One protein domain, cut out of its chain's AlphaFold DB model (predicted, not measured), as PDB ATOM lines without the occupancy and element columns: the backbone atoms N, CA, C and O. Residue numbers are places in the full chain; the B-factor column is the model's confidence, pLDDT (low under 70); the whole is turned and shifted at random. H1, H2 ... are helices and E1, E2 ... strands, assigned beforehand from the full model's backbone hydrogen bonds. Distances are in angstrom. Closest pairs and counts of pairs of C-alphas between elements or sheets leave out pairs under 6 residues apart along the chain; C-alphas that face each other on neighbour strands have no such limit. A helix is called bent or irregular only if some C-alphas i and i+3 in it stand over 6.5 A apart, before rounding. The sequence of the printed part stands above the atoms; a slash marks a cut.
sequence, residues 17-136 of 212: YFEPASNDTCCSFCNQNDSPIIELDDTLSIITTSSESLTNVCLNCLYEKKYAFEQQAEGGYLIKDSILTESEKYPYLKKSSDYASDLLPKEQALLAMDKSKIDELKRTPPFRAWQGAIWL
ATOM      1  N   TYR A  17      14.242  52.290  13.678       94.00
ATOM      2  CA  TYR A  17      13.680  53.373  12.865       94.00
ATOM      3  C   TYR A  17      12.188  53.619  13.125       94.00
ATOM      4  O   TYR A  17      11.615  54.544  12.556       94.00
ATOM      5  N   PHE A  18      11.537  52.784  13.941       94.50
ATOM      6  CA  PHE A  18      10.129  52.972  14.271       94.50
ATOM      7  C   PHE A  18       9.948  54.150  15.221       94.50
ATOM      8  O   PHE A  18      10.507  54.171  16.313       94.50
ATOM      9  N   GLU A  19       9.077  55.073  14.842       92.75
ATOM     10  CA  GLU A  19       8.708  56.225  15.654       92.75
ATOM     11  C   GLU A  19       7.244  56.114  16.103       92.75
ATOM     12  O   GLU A  19       6.435  55.440  15.448       92.75
ATOM     13  N   PRO A  20       6.851  56.763  17.213       91.06
ATOM     14  CA  PRO A  20       5.444  56.910  17.559       91.06
ATOM     15  C   PRO A  20       4.663  57.528  16.393       91.06
ATOM     16  O   PRO A  20       5.064  58.551  15.839       91.06
ATOM     17  N   ALA A  21       3.537  56.917  16.020       86.69
ATOM     18  CA  ALA A  21       2.735  57.410  14.910       86.69
ATOM     19  C   ALA A  21       2.186  58.818  15.199       86.69
ATOM     20  O   ALA A  21       1.652  59.089  16.278       86.69
ATOM     21  N   SER A  22       2.296  59.712  14.214       85.25
ATOM     22  CA  SER A  22       1.622  61.010  14.257       85.25
ATOM     23  C   SER A  22       0.120  60.845  13.970       85.25
ATOM     24  O   SER A  22      -0.306  59.846  13.386       85.25
ATOM     25  N   ASN A  23      -0.700  61.835  14.340       80.19
ATOM     26  CA  ASN A  23      -2.150  61.779  14.103       80.19
ATOM     27  C   ASN A  23      -2.522  61.629  12.616       80.19
ATOM     28  O   ASN A  23      -3.578  61.073  12.321       80.19
ATOM     29  N   ASP A  24      -1.662  62.093  11.708       85.62
ATOM     30  CA  ASP A  24      -1.927  62.129  10.267       85.62
ATOM     31  C   ASP A  24      -1.177  61.029   9.487       85.62
ATOM     32  O   ASP A  24      -1.363  60.893   8.275       85.62
ATOM     33  N   THR A  25      -0.353  60.214  10.159       92.19
ATOM     34  CA  THR A  25       0.437  59.149   9.521       92.19
ATOM     35  C   THR A  25      -0.192  57.779   9.783       92.19
ATOM     36  O   THR A  25      -0.162  57.276  10.903       92.19
ATOM     37  N   CYS A  26      -0.715  57.132   8.737       95.06
ATOM     38  CA  CYS A  26      -1.225  55.757   8.793       95.06
ATOM     39  C   CYS A  26      -0.320  54.793   8.021       95.06
ATOM     40  O   CYS A  26       0.268  55.149   6.998       95.06
ATOM     41  N   CYS A  27      -0.263  53.539   8.467       96.00
ATOM     42  CA  CYS A  27       0.439  52.485   7.748       96.00
ATOM     43  C   CYS A  27      -0.240  52.167   6.408       96.00
ATOM     44  O   CYS A  27      -1.434  51.874   6.366       96.00
ATOM     45  N   SER A  28       0.546  52.097   5.334       95.56
ATOM     46  CA  SER A  28       0.095  51.770   3.979       95.56
ATOM     47  C   SER A  28      -0.514  50.362   3.848       95.56
ATOM     48  O   SER A  28      -1.215  50.102   2.881       95.56
ATOM     49  N   PHE A  29      -0.292  49.450   4.805       94.81
ATOM     50  CA  PHE A  29      -0.849  48.088   4.769       94.81
ATOM     51  C   PHE A  29      -2.178  47.917   5.512       94.81
ATOM     52  O   PHE A  29      -3.064  47.214   5.031       94.81
ATOM     53  N   CYS A  30      -2.296  48.448   6.733       95.19
ATOM     54  CA  CYS A  30      -3.487  48.257   7.575       95.19
ATOM     55  C   CYS A  30      -4.354  49.514   7.701       95.19
ATOM     56  O   CYS A  30      -5.457  49.436   8.246       95.19
ATOM     57  N   ASN A  31      -3.863  50.656   7.210       94.75
ATOM     58  CA  ASN A  31      -4.497  51.962   7.338       94.75
ATOM     59  C   ASN A  31      -4.785  52.362   8.803       94.75
ATOM     60  O   ASN A  31      -5.768  53.045   9.074       94.75
ATOM     61  N   GLN A  32      -3.946  51.898   9.741       94.94
ATOM     62  CA  GLN A  32      -3.992  52.236  11.170       94.94
ATOM     63  C   GLN A  32      -2.749  53.031  11.589       94.94
ATOM     64  O   GLN A  32      -1.712  52.967  10.920       94.94
ATOM     65  N   ASN A  33      -2.853  53.726  12.722       94.44
ATOM     66  CA  ASN A  33      -1.793  54.503  13.376       94.44
ATOM     67  C   ASN A  33      -1.637  54.149  14.873       94.44
ATOM     68  O   ASN A  33      -1.123  54.930  15.663       94.44
ATOM     69  N   ASP A  34      -2.091  52.962  15.274       93.06
ATOM     70  CA  ASP A  34      -2.092  52.464  16.656       93.06
ATOM     71  C   ASP A  34      -0.795  51.734  17.058       93.06
ATOM     72  O   ASP A  34      -0.681  51.198  18.159       93.06
ATOM     73  N   SER A  35       0.187  51.709  16.161       93.88
ATOM     74  CA  SER A  35       1.485  51.051  16.306       93.88
ATOM     75  C   SER A  35       2.580  52.008  15.844       93.88
ATOM     76  O   SER A  35       2.316  52.795  14.935       93.88
ATOM     77  N   PRO A  36       3.818  51.897  16.364       95.25
ATOM     78  CA  PRO A  36       4.959  52.626  15.820       95.25
ATOM     79  C   PRO A  36       5.093  52.433  14.304       95.25
ATOM     80  O   PRO A  36       4.833  51.331  13.796       95.25
ATOM     81  N   ILE A  37       5.477  53.499  13.601       95.75
ATOM     82  CA  ILE A  37       5.550  53.597  12.139       95.75
ATOM     83  C   ILE A  37       6.954  54.022  11.708       95.75
ATOM     84  O   ILE A  37       7.593  54.843  12.356       95.75
ATOM     85  N   ILE A  38       7.403  53.463  10.588       94.75
ATOM     86  CA  ILE A  38       8.519  53.970   9.788       94.75
ATOM     87  C   ILE A  38       7.933  54.699   8.584       94.75
ATOM     88  O   ILE A  38       7.111  54.121   7.863       94.75
ATOM     89  N   GLU A  39       8.387  55.927   8.351       93.62
ATOM     90  CA  GLU A  39       8.265  56.581   7.047       93.62
ATOM     91  C   GLU A  39       9.413  56.075   6.167       93.62
ATOM     92  O   GLU A  39      10.580  56.157   6.541       93.62
ATOM     93  N   LEU A  40       9.075  55.454   5.040       92.00
ATOM     94  CA  LEU A  40      10.045  54.848   4.137       92.00
ATOM     95  C   LEU A  40      10.734  55.931   3.307       92.00
ATOM     96  O   LEU A  40      10.076  56.731   2.638       92.00
ATOM     97  N   ASP A  41      12.058  55.884   3.298       87.69
ATOM     98  CA  ASP A  41      12.930  56.688   2.453       87.69
ATOM     99  C   ASP A  41      13.985  55.794   1.771       87.69
ATOM    100  O   ASP A  41      13.918  54.563   1.829       87.69
ATOM    101  N   ASP A  42      14.974  56.408   1.119       84.44
ATOM    102  CA  ASP A  42      16.029  55.686   0.399       84.44
ATOM    103  C   ASP A  42      17.040  54.977   1.328       84.44
ATOM    104  O   ASP A  42      17.930  54.272   0.845       84.44
ATOM    105  N   THR A  43      16.938  55.148   2.652       85.38
ATOM    106  CA  THR A  43      17.853  54.530   3.626       85.38
ATOM    107  C   THR A  43      17.433  53.116   4.019       85.38
ATOM    108  O   THR A  43      18.278  52.318   4.426       85.38
ATOM    109  N   LEU A  44      16.150  52.769   3.856       89.50
ATOM    110  CA  LEU A  44      15.596  51.471   4.236       89.50
ATOM    111  C   LEU A  44      14.983  50.744   3.043       89.50
ATOM    112  O   LEU A  44      13.994  51.166   2.452       89.50
ATOM    113  N   SER A  45      15.521  49.563   2.745       91.44
ATOM    114  CA  SER A  45      14.962  48.675   1.726       91.44
ATOM    115  C   SER A  45      14.039  47.636   2.361       91.44
ATOM    116  O   SER A  45      14.456  46.851   3.214       91.44
ATOM    117  N   ILE A  46      12.774  47.611   1.932       94.44
ATOM    118  CA  ILE A  46      11.782  46.633   2.394       94.44
ATOM    119  C   ILE A  46      11.487  45.558   1.345       94.44
ATOM    120  O   ILE A  46      11.432  45.796   0.140       94.44
ATOM    121  N   ILE A  47      11.214  44.354   1.831       94.75
ATOM    122  CA  ILE A  47      10.776  43.205   1.050       94.75
ATOM    123  C   ILE A  47       9.261  43.076   1.194       94.75
ATOM    124  O   ILE A  47       8.745  42.846   2.287       94.75
ATOM    125  N   THR A  48       8.536  43.163   0.081       93.00
ATOM    126  CA  THR A  48       7.079  42.988   0.050       93.00
ATOM    127  C   THR A  48       6.617  42.274  -1.223       93.00
ATOM    128  O   THR A  48       7.341  42.190  -2.227       93.00
ATOM    129  N   THR A  49       5.408  41.717  -1.171       87.62
ATOM    130  CA  THR A  49       4.655  41.242  -2.341       87.62
ATOM    131  C   THR A  49       3.663  42.281  -2.858       87.62
ATOM    132  O   THR A  49       3.063  42.055  -3.905       87.62
ATOM    133  N   SER A  50       3.458  43.387  -2.132       85.12
ATOM    134  CA  SER A  50       2.611  44.486  -2.594       85.12
ATOM    135  C   SER A  50       3.209  45.123  -3.845       85.12
ATOM    136  O   SER A  50       4.414  45.357  -3.914       85.12
ATOM    137  N   SER A  51       2.357  45.403  -4.828       77.88
ATOM    138  CA  SER A  51       2.704  46.192  -6.013       77.88
ATOM    139  C   SER A  51       2.440  47.687  -5.829       77.88
ATOM    140  O   SER A  51       2.704  48.470  -6.738       77.88
ATOM    141  N   GLU A  52       1.849  48.080  -4.700       83.00
ATOM    142  CA  GLU A  52       1.521  49.471  -4.398       83.00
ATOM    143  C   GLU A  52       2.745  50.221  -3.866       83.00
ATOM    144  O   GLU A  52       3.609  49.639  -3.210       83.00
ATOM    145  N   SER A  53       2.803  51.528  -4.133       82.56
ATOM    146  CA  SER A  53       3.815  52.401  -3.537       82.56
ATOM    147  C   SER A  53       3.546  52.523  -2.041       82.56
ATOM    148  O   SER A  53       2.540  53.100  -1.634       82.56
ATOM    149  N   LEU A  54       4.446  51.980  -1.228       90.75
ATOM    150  CA  LEU A  54       4.375  52.067   0.225       90.75
ATOM    151  C   LEU A  54       5.138  53.308   0.676       90.75
ATOM    152  O   LEU A  54       6.267  53.522   0.247       90.75
ATOM    153  N   THR A  55       4.522  54.108   1.538       92.50
ATOM    154  CA  THR A  55       5.170  55.280   2.139       92.50
ATOM    155  C   THR A  55       5.431  55.066   3.616       92.50
ATOM    156  O   THR A  55       6.454  55.499   4.109       92.50
ATOM    157  N   ASN A  56       4.532  54.371   4.321       94.81
ATOM    158  CA  ASN A  56       4.605  54.213   5.768       94.81
ATOM    159  C   ASN A  56       4.297  52.770   6.163       94.81
ATOM    160  O   ASN A  56       3.280  52.205   5.749       94.81
ATOM    161  N   VAL A  57       5.112  52.160   7.014       96.25
ATOM    162  CA  VAL A  57       4.897  50.780   7.478       96.25
ATOM    163  C   VAL A  57       4.920  50.712   8.998       96.25
ATOM    164  O   VAL A  57       5.775  51.314   9.632       96.25
ATOM    165  N   CYS A  58       3.963  50.001   9.604       96.19
ATOM    166  CA  CYS A  58       3.909  49.859  11.059       96.19
ATOM    167  C   CYS A  58       4.535  48.554  11.547       96.19
ATOM    168  O   CYS A  58       4.612  47.556  10.818       96.19
ATOM    169  N   LEU A  59       4.939  48.563  12.815       95.56
ATOM    170  CA  LEU A  59       5.526  47.419  13.504       95.56
ATOM    171  C   LEU A  59       4.551  46.229  13.588       95.56
ATOM    172  O   LEU A  59       4.949  45.091  13.356       95.56
ATOM    173  N   ASN A  60       3.252  46.468  13.792       95.88
ATOM    174  CA  ASN A  60       2.249  45.392  13.760       95.88
ATOM    175  C   ASN A  60       2.208  44.661  12.407       95.88
ATOM    176  O   ASN A  60       2.162  43.433  12.368       95.88
ATOM    177  N   CYS A  61       2.289  45.383  11.285       96.81
ATOM    178  CA  CYS A  61       2.316  44.754   9.961       96.81
ATOM    179  C   CYS A  61       3.607  43.949   9.712       96.81
ATOM    180  O   CYS A  61       3.576  42.991   8.935       96.81
ATOM    181  N   LEU A  62       4.714  44.291  10.385       96.38
ATOM    182  CA  LEU A  62       5.935  43.478  10.388       96.38
ATOM    183  C   LEU A  62       5.690  42.151  11.118       96.38
ATOM    184  O   LEU A  62       5.998  41.084  10.584       96.38
ATOM    185  N   TYR A  63       5.063  42.197  12.297       94.56
ATOM    186  CA  TYR A  63       4.706  41.003  13.076       94.56
ATOM    187  C   TYR A  63       3.717  40.092  12.345       94.56
ATOM    188  O   TYR A  63       3.845  38.866  12.380       94.56
ATOM    189  N   GLU A  64       2.777  40.682  11.607       95.69
ATOM    190  CA  GLU A  64       1.847  39.975  10.720       95.69
ATOM    191  C   GLU A  64       2.500  39.465   9.425       95.69
ATOM    192  O   GLU A  64       1.834  38.822   8.611       95.69
ATOM    193  N   LYS A  65       3.803  39.708   9.229       94.69
ATOM    194  CA  LYS A  65       4.592  39.254   8.074       94.69
ATOM    195  C   LYS A  65       4.099  39.812   6.736       94.69
ATOM    196  O   LYS A  65       4.242  39.154   5.706       94.69
ATOM    197  N   LYS A  66       3.528  41.021   6.732       96.00
ATOM    198  CA  LYS A  66       3.107  41.711   5.496       96.00
ATOM    199  C   LYS A  66       4.286  42.278   4.707       96.00
ATOM    200  O   LYS A  66       4.180  42.471   3.500       96.00
ATOM    201  N   TYR A  67       5.403  42.519   5.386       96.44
ATOM    202  CA  TYR A  67       6.675  42.915   4.795       96.44
ATOM    203  C   TYR A  67       7.841  42.414   5.654       96.44
ATOM    204  O   TYR A  67       7.646  41.812   6.713       96.44
ATOM    205  N   ALA A  68       9.047  42.643   5.157       97.00
ATOM    206  CA  ALA A  68      10.328  42.375   5.794       97.00
ATOM    207  C   ALA A  68      11.328  43.473   5.387       97.00
ATOM    208  O   ALA A  68      10.995  44.336   4.578       97.00
ATOM    209  N   PHE A  69      12.549  43.421   5.906       96.69
ATOM    210  CA  PHE A  69      13.657  44.298   5.534       96.69
ATOM    211  C   PHE A  69      14.728  43.523   4.777       96.69
ATOM    212  O   PHE A  69      14.985  42.350   5.072       96.69
ATOM    213  N   GLU A  70      15.376  44.188   3.825       96.25
ATOM    214  CA  GLU A  70      16.723  43.785   3.444       96.25
ATOM    215  C   GLU A  70      17.661  44.100   4.610       96.25
ATOM    216  O   GLU A  70      17.552  45.150   5.239       96.25
ATOM    217  N   GLN A  71      18.538  43.159   4.946       96.94
ATOM    218  CA  GLN A  71      19.398  43.254   6.127       96.94
ATOM    219  C   GLN A  71      20.856  43.069   5.727       96.94
ATOM    220  O   GLN A  71      21.145  42.302   4.809       96.94
ATOM    221  N   GLN A  72      21.779  43.709   6.435       96.19
ATOM    222  CA  GLN A  72      23.205  43.411   6.321       96.19
ATOM    223  C   GLN A  72      23.643  42.567   7.516       96.19
ATOM    224  O   GLN A  72      23.290  42.850   8.653       96.19
ATOM    225  N   ALA A  73      24.415  41.519   7.275       96.62
ATOM    226  CA  ALA A  73      25.044  40.713   8.309       96.62
ATOM    227  C   ALA A  73      26.542  40.608   8.025       96.62
ATOM    228  O   ALA A  73      26.998  40.907   6.919       96.62
ATOM    229  N   GLU A  74      27.327  40.157   9.000       93.81
ATOM    230  CA  GLU A  74      28.730  39.863   8.723       93.81
ATOM    231  C   GLU A  74      28.847  38.820   7.593       93.81
ATOM    232  O   GLU A  74      28.261  37.738   7.646       93.81
ATOM    233  N   GLY A  75      29.565  39.183   6.526       92.88
ATOM    234  CA  GLY A  75      29.706  38.367   5.315       92.88
ATOM    235  C   GLY A  75      28.740  38.701   4.168       92.88
ATOM    236  O   GLY A  75      28.914  38.160   3.075       92.88
ATOM    237  N   GLY A  76      27.754  39.586   4.343       96.00
ATOM    238  CA  GLY A  76      26.982  40.102   3.207       96.00
ATOM    239  C   GLY A  76      25.557  40.552   3.514       96.00
ATOM    240  O   GLY A  76      25.221  40.978   4.614       96.00
ATOM    241  N   TYR A  77      24.697  40.462   2.503       96.75
ATOM    242  CA  TYR A  77      23.379  41.088   2.476       96.75
ATOM    243  C   TYR A  77      22.273  40.055   2.278       96.75
ATOM    244  O   TYR A  77      22.335  39.189   1.403       96.75
ATOM    245  N   LEU A  78      21.220  40.180   3.077       96.19
ATOM    246  CA  LEU A  78      20.003  39.387   3.027       96.19
ATOM    247  C   LEU A  78      18.959  40.127   2.195       96.19
ATOM    248  O   LEU A  78      18.150  40.884   2.726       96.19
ATOM    249  N   ILE A  79      18.957  39.879   0.893       93.44
ATOM    250  CA  ILE A  79      18.013  40.489  -0.052       93.44
ATOM    251  C   ILE A  79      16.802  39.582  -0.271       93.44
ATOM    252  O   ILE A  79      16.815  38.426   0.155       93.44
ATOM    253  N   LYS A  80      15.742  40.074  -0.924       89.00
ATOM    254  CA  LYS A  80      14.438  39.388  -1.072       89.00
ATOM    255  C   LYS A  80      14.510  37.856  -1.181       89.00
ATOM    256  O   LYS A  80      14.051  37.172  -0.263       89.00
ATOM    257  N   ASP A  81      15.166  37.337  -2.217       85.88
ATOM    258  CA  ASP A  81      15.161  35.903  -2.547       85.88
ATOM    259  C   ASP A  81      16.528  35.207  -2.408       85.88
ATOM    260  O   ASP A  81      16.651  34.022  -2.725       85.88
ATOM    261  N   SER A  82      17.564  35.900  -1.926       90.38
ATOM    262  CA  SER A  82      18.915  35.336  -1.843       90.38
ATOM    263  C   SER A  82      19.785  36.004  -0.778       90.38
ATOM    264  O   SER A  82      19.367  36.923  -0.076       90.38
ATOM    265  N   ILE A  83      21.007  35.496  -0.653       94.25
ATOM    266  CA  ILE A  83      22.114  36.142   0.046       94.25
ATOM    267  C   ILE A  83      23.046  36.674  -1.043       94.25
ATOM    268  O   ILE A  83      23.319  35.951  -1.999       94.25
ATOM    269  N   LEU A  84      23.482  37.922  -0.920       94.94
ATOM    270  CA  LEU A  84      24.536  38.513  -1.742       94.94
ATOM    271  C   LEU A  84      25.766  38.669  -0.853       94.94
ATOM    272  O   LEU A  84      25.715  39.447   0.101       94.94
ATOM    273  N   THR A  85      26.848  37.938  -1.117       94.81
ATOM    274  CA  THR A  85      28.036  38.057  -0.258       94.81
ATOM    275  C   THR A  85      28.760  39.382  -0.483       94.81
ATOM    276  O   THR A  85      28.648  40.015  -1.539       94.81
ATOM    277  N   GLU A  86      29.535  39.812   0.512       91.81
ATOM    278  CA  GLU A  86      30.309  41.055   0.440       91.81
ATOM    279  C   GLU A  86      31.240  41.068  -0.786       91.81
ATOM    280  O   GLU A  86      31.327  42.055  -1.516       91.81
ATOM    281  N   SER A  87      31.886  39.940  -1.081       92.75
ATOM    282  CA  SER A  87      32.796  39.780  -2.212       92.75
ATOM    283  C   SER A  87      32.106  39.588  -3.564       92.75
ATOM    284  O   SER A  87      32.759  39.725  -4.602       92.75
ATOM    285  N   GLU A  88      30.810  39.280  -3.592       94.12
ATOM    286  CA  GLU A  88      29.991  39.368  -4.805       94.12
ATOM    287  C   GLU A  88      29.613  40.819  -5.103       94.12
ATOM    288  O   GLU A  88      29.710  41.250  -6.254       94.12
ATOM    289  N   LYS A  89      29.255  41.591  -4.070       92.88
ATOM    290  CA  LYS A  89      28.962  43.025  -4.194       92.88
ATOM    291  C   LYS A  89      30.212  43.842  -4.527       92.88
ATOM    292  O   LYS A  89      30.168  44.737  -5.371       92.88
ATOM    293  N   TYR A  90      31.341  43.493  -3.917       93.06
ATOM    294  CA  TYR A  90      32.623  44.179  -4.047       93.06
ATOM    295  C   TYR A  90      33.732  43.202  -4.478       93.06
ATOM    296  O   TYR A  90      34.576  42.801  -3.672       93.06
ATOM    297  N   PRO A  91      33.812  42.839  -5.777       93.38
ATOM    298  CA  PRO A  91      34.739  41.810  -6.266       93.38
ATOM    299  C   PRO A  91      36.223  42.063  -5.983       93.38
ATOM    300  O   PRO A  91      37.025  41.126  -5.993       93.38
ATOM    301  N   TYR A  92      36.618  43.320  -5.749       92.69
ATOM    302  CA  TYR A  92      37.996  43.666  -5.400       92.69
ATOM    303  C   TYR A  92      38.419  43.109  -4.034       92.69
ATOM    304  O   TYR A  92      39.611  42.868  -3.847       92.69
ATOM    305  N   LEU A  93      37.476  42.843  -3.120       92.38
ATOM    306  CA  LEU A  93      37.770  42.290  -1.798       92.38
ATOM    307  C   LEU A  93      38.459  40.932  -1.893       92.38
ATOM    308  O   LEU A  93      39.379  40.689  -1.130       92.38
ATOM    309  N   LYS A  94      38.155  40.109  -2.909       92.19
ATOM    310  CA  LYS A  94      38.823  38.807  -3.134       92.19
ATOM    311  C   LYS A  94      40.338  38.903  -3.340       92.19
ATOM    312  O   LYS A  94      41.022  37.883  -3.327       92.19
ATOM    313  N   LYS A  95      40.856  40.106  -3.601       92.69
ATOM    314  CA  LYS A  95      42.286  40.383  -3.777       92.69
ATOM    315  C   LYS A  95      42.935  40.988  -2.528       92.69
ATOM    316  O   LYS A  95      44.148  41.184  -2.553       92.69
ATOM    317  N   SER A  96      42.166  41.331  -1.492       92.69
ATOM    318  CA  SER A  96      42.728  41.858  -0.246       92.69
ATOM    319  C   SER A  96      43.469  40.753   0.509       92.69
ATOM    320  O   SER A  96      43.162  39.566   0.358       92.69
ATOM    321  N   SER A  97      44.452  41.144   1.320       90.38
ATOM    322  CA  SER A  97      45.162  40.223   2.216       90.38
ATOM    323  C   SER A  97      44.224  39.544   3.208       90.38
ATOM    324  O   SER A  97      44.453  38.394   3.575       90.38
ATOM    325  N   ASP A  98      43.153  40.238   3.584       89.62
ATOM    326  CA  ASP A  98      42.308  39.869   4.715       89.62
ATOM    327  C   ASP A  98      41.108  39.024   4.274       89.62
ATOM    328  O   ASP A  98      40.415  38.437   5.101       89.62
ATOM    329  N   TYR A  99      40.876  38.897   2.961       92.94
ATOM    330  CA  TYR A  99      39.754  38.128   2.429       92.94
ATOM    331  C   TYR A  99      39.742  36.691   2.931       92.94
ATOM    332  O   TYR A  99      38.720  36.209   3.404       92.94
ATOM    333  N   ALA A 100      40.872  35.992   2.830       92.69
ATOM    334  CA  ALA A 100      40.929  34.583   3.197       92.69
ATOM    335  C   ALA A 100      40.825  34.367   4.714       92.69
ATOM    336  O   ALA A 100      40.291  33.343   5.139       92.69
ATOM    337  N   SER A 101      41.354  35.296   5.515       92.12
ATOM    338  CA  SER A 101      41.450  35.160   6.970       92.12
ATOM    339  C   SER A 101      40.240  35.694   7.728       92.12
ATOM    340  O   SER A 101      39.919  35.141   8.772       92.12
ATOM    341  N   ASP A 102      39.581  36.737   7.224       90.94
ATOM    342  CA  ASP A 102      38.477  37.410   7.916       90.94
ATOM    343  C   ASP A 102      37.154  37.283   7.149       90.94
ATOM    344  O   ASP A 102      36.177  36.726   7.654       90.94
ATOM    345  N   LEU A 103      37.122  37.726   5.889       93.50
ATOM    346  CA  LEU A 103      35.856  37.843   5.164       93.50
ATOM    347  C   LEU A 103      35.283  36.490   4.715       93.50
ATOM    348  O   LEU A 103      34.105  36.216   4.925       93.50
ATOM    349  N   LEU A 104      36.099  35.616   4.126       95.12
ATOM    350  CA  LEU A 104      35.657  34.324   3.593       95.12
ATOM    351  C   LEU A 104      35.001  33.426   4.663       95.12
ATOM    352  O   LEU A 104      33.950  32.857   4.364       95.12
ATOM    353  N   PRO A 105      35.538  33.297   5.896       94.88
ATOM    354  CA  PRO A 105      34.846  32.588   6.971       94.88
ATOM    355  C   PRO A 105      33.450  33.147   7.282       94.88
ATOM    356  O   PRO A 105      32.512  32.366   7.448       94.88
ATOM    357  N   LYS A 106      33.292  34.479   7.311       95.19
ATOM    358  CA  LYS A 106      31.998  35.146   7.541       95.19
ATOM    359  C   LYS A 106      31.017  34.868   6.399       95.19
ATOM    360  O   LYS A 106      29.884  34.467   6.653       95.19
ATOM    361  N   GLU A 107      31.464  34.968   5.145       96.50
ATOM    362  CA  GLU A 107      30.643  34.623   3.972       96.50
ATOM    363  C   GLU A 107      30.185  33.159   4.009       96.50
ATOM    364  O   GLU A 107      29.014  32.859   3.780       96.50
ATOM    365  N   GLN A 108      31.089  32.231   4.330       95.50
ATOM    366  CA  GLN A 108      30.765  30.808   4.426       95.50
ATOM    367  C   GLN A 108      29.780  30.515   5.559       95.50
ATOM    368  O   GLN A 108      28.854  29.728   5.362       95.50
ATOM    369  N   ALA A 109      29.950  31.152   6.720       94.88
ATOM    370  CA  ALA A 109      29.018  31.032   7.835       94.88
ATOM    371  C   ALA A 109      27.620  31.550   7.457       94.88
ATOM    372  O   ALA A 109      26.625  30.878   7.729       94.88
ATOM    373  N   LEU A 110      27.542  32.694   6.772       96.19
ATOM    374  CA  LEU A 110      26.278  33.270   6.320       96.19
ATOM    375  C   LEU A 110      25.580  32.381   5.279       96.19
ATOM    376  O   LEU A 110      24.381  32.134   5.385       96.19
ATOM    377  N   LEU A 111      26.323  31.847   4.305       95.81
ATOM    378  CA  LEU A 111      25.787  30.943   3.280       95.81
ATOM    379  C   LEU A 111      25.344  29.584   3.842       95.81
ATOM    380  O   LEU A 111      24.451  28.952   3.281       95.81
ATOM    381  N   ALA A 112      25.958  29.128   4.936       95.44
ATOM    382  CA  ALA A 112      25.583  27.897   5.629       95.44
ATOM    383  C   ALA A 112      24.388  28.074   6.588       95.44
ATOM    384  O   ALA A 112      23.907  27.088   7.152       95.44
ATOM    385  N   MET A 113      23.908  29.305   6.785       95.62
ATOM    386  CA  MET A 113      22.827  29.621   7.710       95.62
ATOM    387  C   MET A 113      21.496  29.004   7.261       95.62
ATOM    388  O   MET A 113      21.097  29.095   6.097       95.62
ATOM    389  N   ASP A 114      20.753  28.428   8.208       95.94
ATOM    390  CA  ASP A 114      19.423  27.887   7.926       95.94
ATOM    391  C   ASP A 114      18.489  28.982   7.393       95.94
ATOM    392  O   ASP A 114      18.352  30.052   7.997       95.94
ATOM    393  N   LYS A 115      17.750  28.683   6.318       94.56
ATOM    394  CA  LYS A 115      16.798  29.629   5.711       94.56
ATOM    395  C   LYS A 115      15.799  30.204   6.722       94.56
ATOM    396  O   LYS A 115      15.445  31.372   6.633       94.56
ATOM    397  N   SER A 116      15.370  29.417   7.709       96.06
ATOM    398  CA  SER A 116      14.457  29.894   8.753       96.06
ATOM    399  C   SER A 116      15.056  31.013   9.612       96.06
ATOM    400  O   SER A 116      14.324  31.912  10.009       96.06
ATOM    401  N   LYS A 117      16.371  30.993   9.873       97.00
ATOM    402  CA  LYS A 117      17.074  32.048  10.617       97.00
ATOM    403  C   LYS A 117      17.217  33.311   9.773       97.00
ATOM    404  O   LYS A 117      16.996  34.395  10.301       97.00
ATOM    405  N   ILE A 118      17.512  33.158   8.477       96.88
ATOM    406  CA  ILE A 118      17.531  34.260   7.499       96.88
ATOM    407  C   ILE A 118      16.162  34.944   7.437       96.88
ATOM    408  O   ILE A 118      16.059  36.162   7.565       96.88
ATOM    409  N   ASP A 119      15.099  34.154   7.275       95.25
ATOM    410  CA  ASP A 119      13.728  34.655   7.195       95.25
ATOM    411  C   ASP A 119      13.283  35.333   8.498       95.25
ATOM    412  O   ASP A 119      12.479  36.262   8.463       95.25
ATOM    413  N   GLU A 120      13.777  34.872   9.647       97.12
ATOM    414  CA  GLU A 120      13.519  35.502  10.941       97.12
ATOM    415  C   GLU A 120      14.250  36.845  11.073       97.12
ATOM    416  O   GLU A 120      13.659  37.825  11.527       97.12
ATOM    417  N   LEU A 121      15.500  36.937  10.604       97.88
ATOM    418  CA  LEU A 121      16.258  38.186  10.647       97.88
ATOM    419  C   LEU A 121      15.659  39.255   9.730       97.88
ATOM    420  O   LEU A 121      15.487  40.398  10.140       97.88
ATOM    421  N   LYS A 122      15.218  38.873   8.529       96.94
ATOM    422  CA  LYS A 122      14.476  39.764   7.621       96.94
ATOM    423  C   LYS A 122      13.193  40.333   8.244       96.94
ATOM    424  O   LYS A 122      12.723  41.382   7.822       96.94
ATOM    425  N   ARG A 123      12.607  39.663   9.241       95.62
ATOM    426  CA  ARG A 123      11.418  40.134   9.982       95.62
ATOM    427  C   ARG A 123      11.757  40.846  11.289       95.62
ATOM    428  O   ARG A 123      10.859  41.204  12.046       95.62
ATOM    429  N   THR A 124      13.038  41.034  11.564       97.06
ATOM    430  CA  THR A 124      13.516  41.832  12.685       97.06
ATOM    431  C   THR A 124      13.697  43.275  12.199       97.06
ATOM    432  O   THR A 124      14.244  43.464  11.113       97.06
ATOM    433  N   PRO A 125      13.231  44.297  12.940       96.12
ATOM    434  CA  PRO A 125      13.550  45.690  12.649       96.12
ATOM    435  C   PRO A 125      15.066  45.906  12.600       96.12
ATOM    436  O   PRO A 125      15.762  45.393  13.480       96.12
ATOM    437  N   PRO A 126      15.596  46.659  11.624       95.94
ATOM    438  CA  PRO A 126      16.971  47.131  11.707       95.94
ATOM    439  C   PRO A 126      17.121  48.073  12.907       95.94
ATOM    440  O   PRO A 126      16.204  48.836  13.233       95.94
ATOM    441  N   PHE A 127      18.276  48.007  13.565       96.44
ATOM    442  CA  PHE A 127      18.656  48.993  14.572       96.44
ATOM    443  C   PHE A 127      19.206  50.252  13.902       96.44
ATOM    444  O   PHE A 127      19.689  50.205  12.771       96.44
ATOM    445  N   ARG A 128      19.102  51.389  14.584       93.81
ATOM    446  CA  ARG A 128      19.537  52.683  14.066       93.81
ATOM    447  C   ARG A 128      21.062  52.769  14.116       93.81
ATOM    448  O   ARG A 128      21.644  52.856  15.191       93.81
ATOM    449  N   ALA A 129      21.693  52.759  12.946       93.38
ATOM    450  CA  ALA A 129      23.144  52.836  12.805       93.38
ATOM    451  C   ALA A 129      23.576  53.982  11.880       93.38
ATOM    452  O   ALA A 129      22.794  54.405  11.026       93.38
ATOM    453  N   TRP A 130      24.811  54.469  12.035       90.69
ATOM    454  CA  TRP A 130      25.346  55.575  11.227       90.69
ATOM    455  C   TRP A 130      25.699  55.140   9.798       90.69
ATOM    456  O   TRP A 130      25.242  55.749   8.833       90.69
ATOM    457  N   GLN A 131      26.449  54.049   9.652       88.06
ATOM    458  CA  GLN A 131      26.948  53.488   8.391       88.06
ATOM    459  C   GLN A 131      26.280  52.149   8.037       88.06
ATOM    460  O   GLN A 131      26.743  51.422   7.157       88.06
ATOM    461  N   GLY A 132      25.147  51.847   8.678       86.88
ATOM    462  CA  GLY A 132      24.306  50.686   8.390       86.88
ATOM    463  C   GLY A 132      24.274  49.646   9.510       86.88
ATOM    464  O   GLY A 132      25.223  49.462  10.270       86.88
ATOM    465  N   ALA A 133      23.133  48.965   9.619       94.31
ATOM    466  CA  ALA A 133      22.884  47.964  10.647       94.31
ATOM    467  C   ALA A 133      23.506  46.614  10.256       94.31
ATOM    468  O   ALA A 133      22.942  45.883   9.439       94.31
ATOM    469  N   ILE A 134      24.663  46.283  10.836       96.06
ATOM    470  CA  ILE A 134      25.376  45.026  10.578       96.06
ATOM    471  C   ILE A 134      25.056  44.012  11.677       96.06
ATOM    472  O   ILE A 134      25.441  44.157  12.835       96.06
ATOM    473  N   TRP A 135      24.371  42.937  11.308       97.88
ATOM    474  CA  TRP A 135      24.046  41.841  12.213       97.88
ATOM    475  C   TRP A 135      25.232  40.893  12.425       97.88
ATOM    476  O   TRP A 135      25.746  40.300  11.473       97.88
ATOM    477  N   LEU A 136      25.634  40.702  13.685       97.31
ATOM    478  CA  LEU A 136      26.702  39.768  14.061       97.31
ATOM    479  C   LEU A 136      26.190  38.321  14.157       97.31
ATOM    480  O   LEU A 136      25.027  38.069  14.486       97.31
TER     481      LEU A 136
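What this domain is: This is residues 17 to 136 of the 212 residues of an uncharacterized protein of marine bacterium AO1-C (UniProt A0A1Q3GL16). Three small sheets follow one another along an elongated domain: the pair E1 and E3 towards one end, the pair E2 and E4 next, then the three-stranded sheet E5, E6, E7, with helices H4 and H5 packed over one of its faces. H2 and H3 make a corner beyond this last sheet, residues 17 to 36 loop about the E1 and E3 end, and the last stretch folds back to pair with E5. The printed part has 120 residues with five named helices and seven named strands, in the order E1 E2 E3 H1 E4 E5 E6 E7 H2 H3 H4 H5; the three sheets are antiparallel. The class is mixed, helices and strands, with under half of the residues in named elements. It is only just loose, close to compact, with a radius of gyration of the C-alphas of 16.4 A and spans of 53 by 28 by 24 A.

Where its parts are: After residues 17 to 36, E1 is residues 37 to 39, beginning at C-alpha 37 (5.550, 53.597, 12.139). E2 is 46 to 48, E3 56 to 58, H1 59 to 63, E4 67 to 69 and E5 71 to 73. E6, residues 76 to 79, and E7, residues 82 to 85, each span 9.6 A. H2 is 86 to 89 and H3 91 to 95. H4, residues 99 to 111, spans 15.7 A; it is only just irregular, with C-alphas 101 and 104 6.8 A apart. H5, residues 115 to 122, spans 10.6 A and ends at C-alpha 122 (14.476, 39.764, 7.621).

How they stand to each other: E5, E6 and E7 form a meander, each strand the antiparallel neighbour of the one before, and two hairpins. N 78 and O 71 are 2.7 A apart, N 77 and O 84 2.8 A. H4 and H5 lie on the same face, giving two layers. H4, at a height of 7.4 A over the sheet, runs along the strands, at 7 degrees to E7 on the local plane; the closest C-alphas, Thr 85 and Glu 107, are 6.0 A apart. H5, at a height of 9.5 A over the sheet, runs across the strands, at 77 degrees to E6 on the local plane; the closest C-alphas of H5 and E6, those of Lys 122 and Leu 78, are 7.2 A apart, and the closest of H5 and E5, those of Lys 122 and Gln 71, are 6.2 A apart. H2 only grazes the sheet; it and H3 only just touch, only at the corner, with C-alphas Ser 87 and Leu 93 5.6 A apart. E4 runs on into E5 at 37 degrees and pairs with E2, N 47 and O 68 being 2.8 A apart. E1 and E3 have N 38 and O 57 at 2.9 A. H1 is apart from H5. Every O i to N i+4 pair is within hydrogen-bond range in H1 and H5, 6 of 9 in H4 and 0 of 1 in H3, where 2 of 2 O i to N i+3 pairs are; H2 is too short for an O i to N i+4 pair.

The domain as a whole: The C-alphas farthest apart, Asn 23 and Ser 97, are 53.3 A apart. The printed part has no cut and no long link. Residues 123 to 136 have no named element, but 134 to 135 pair, parallel, with 72 to 73 of E5. Mean pLDDT of the printed part is 93.3, and no printed residue is under 70.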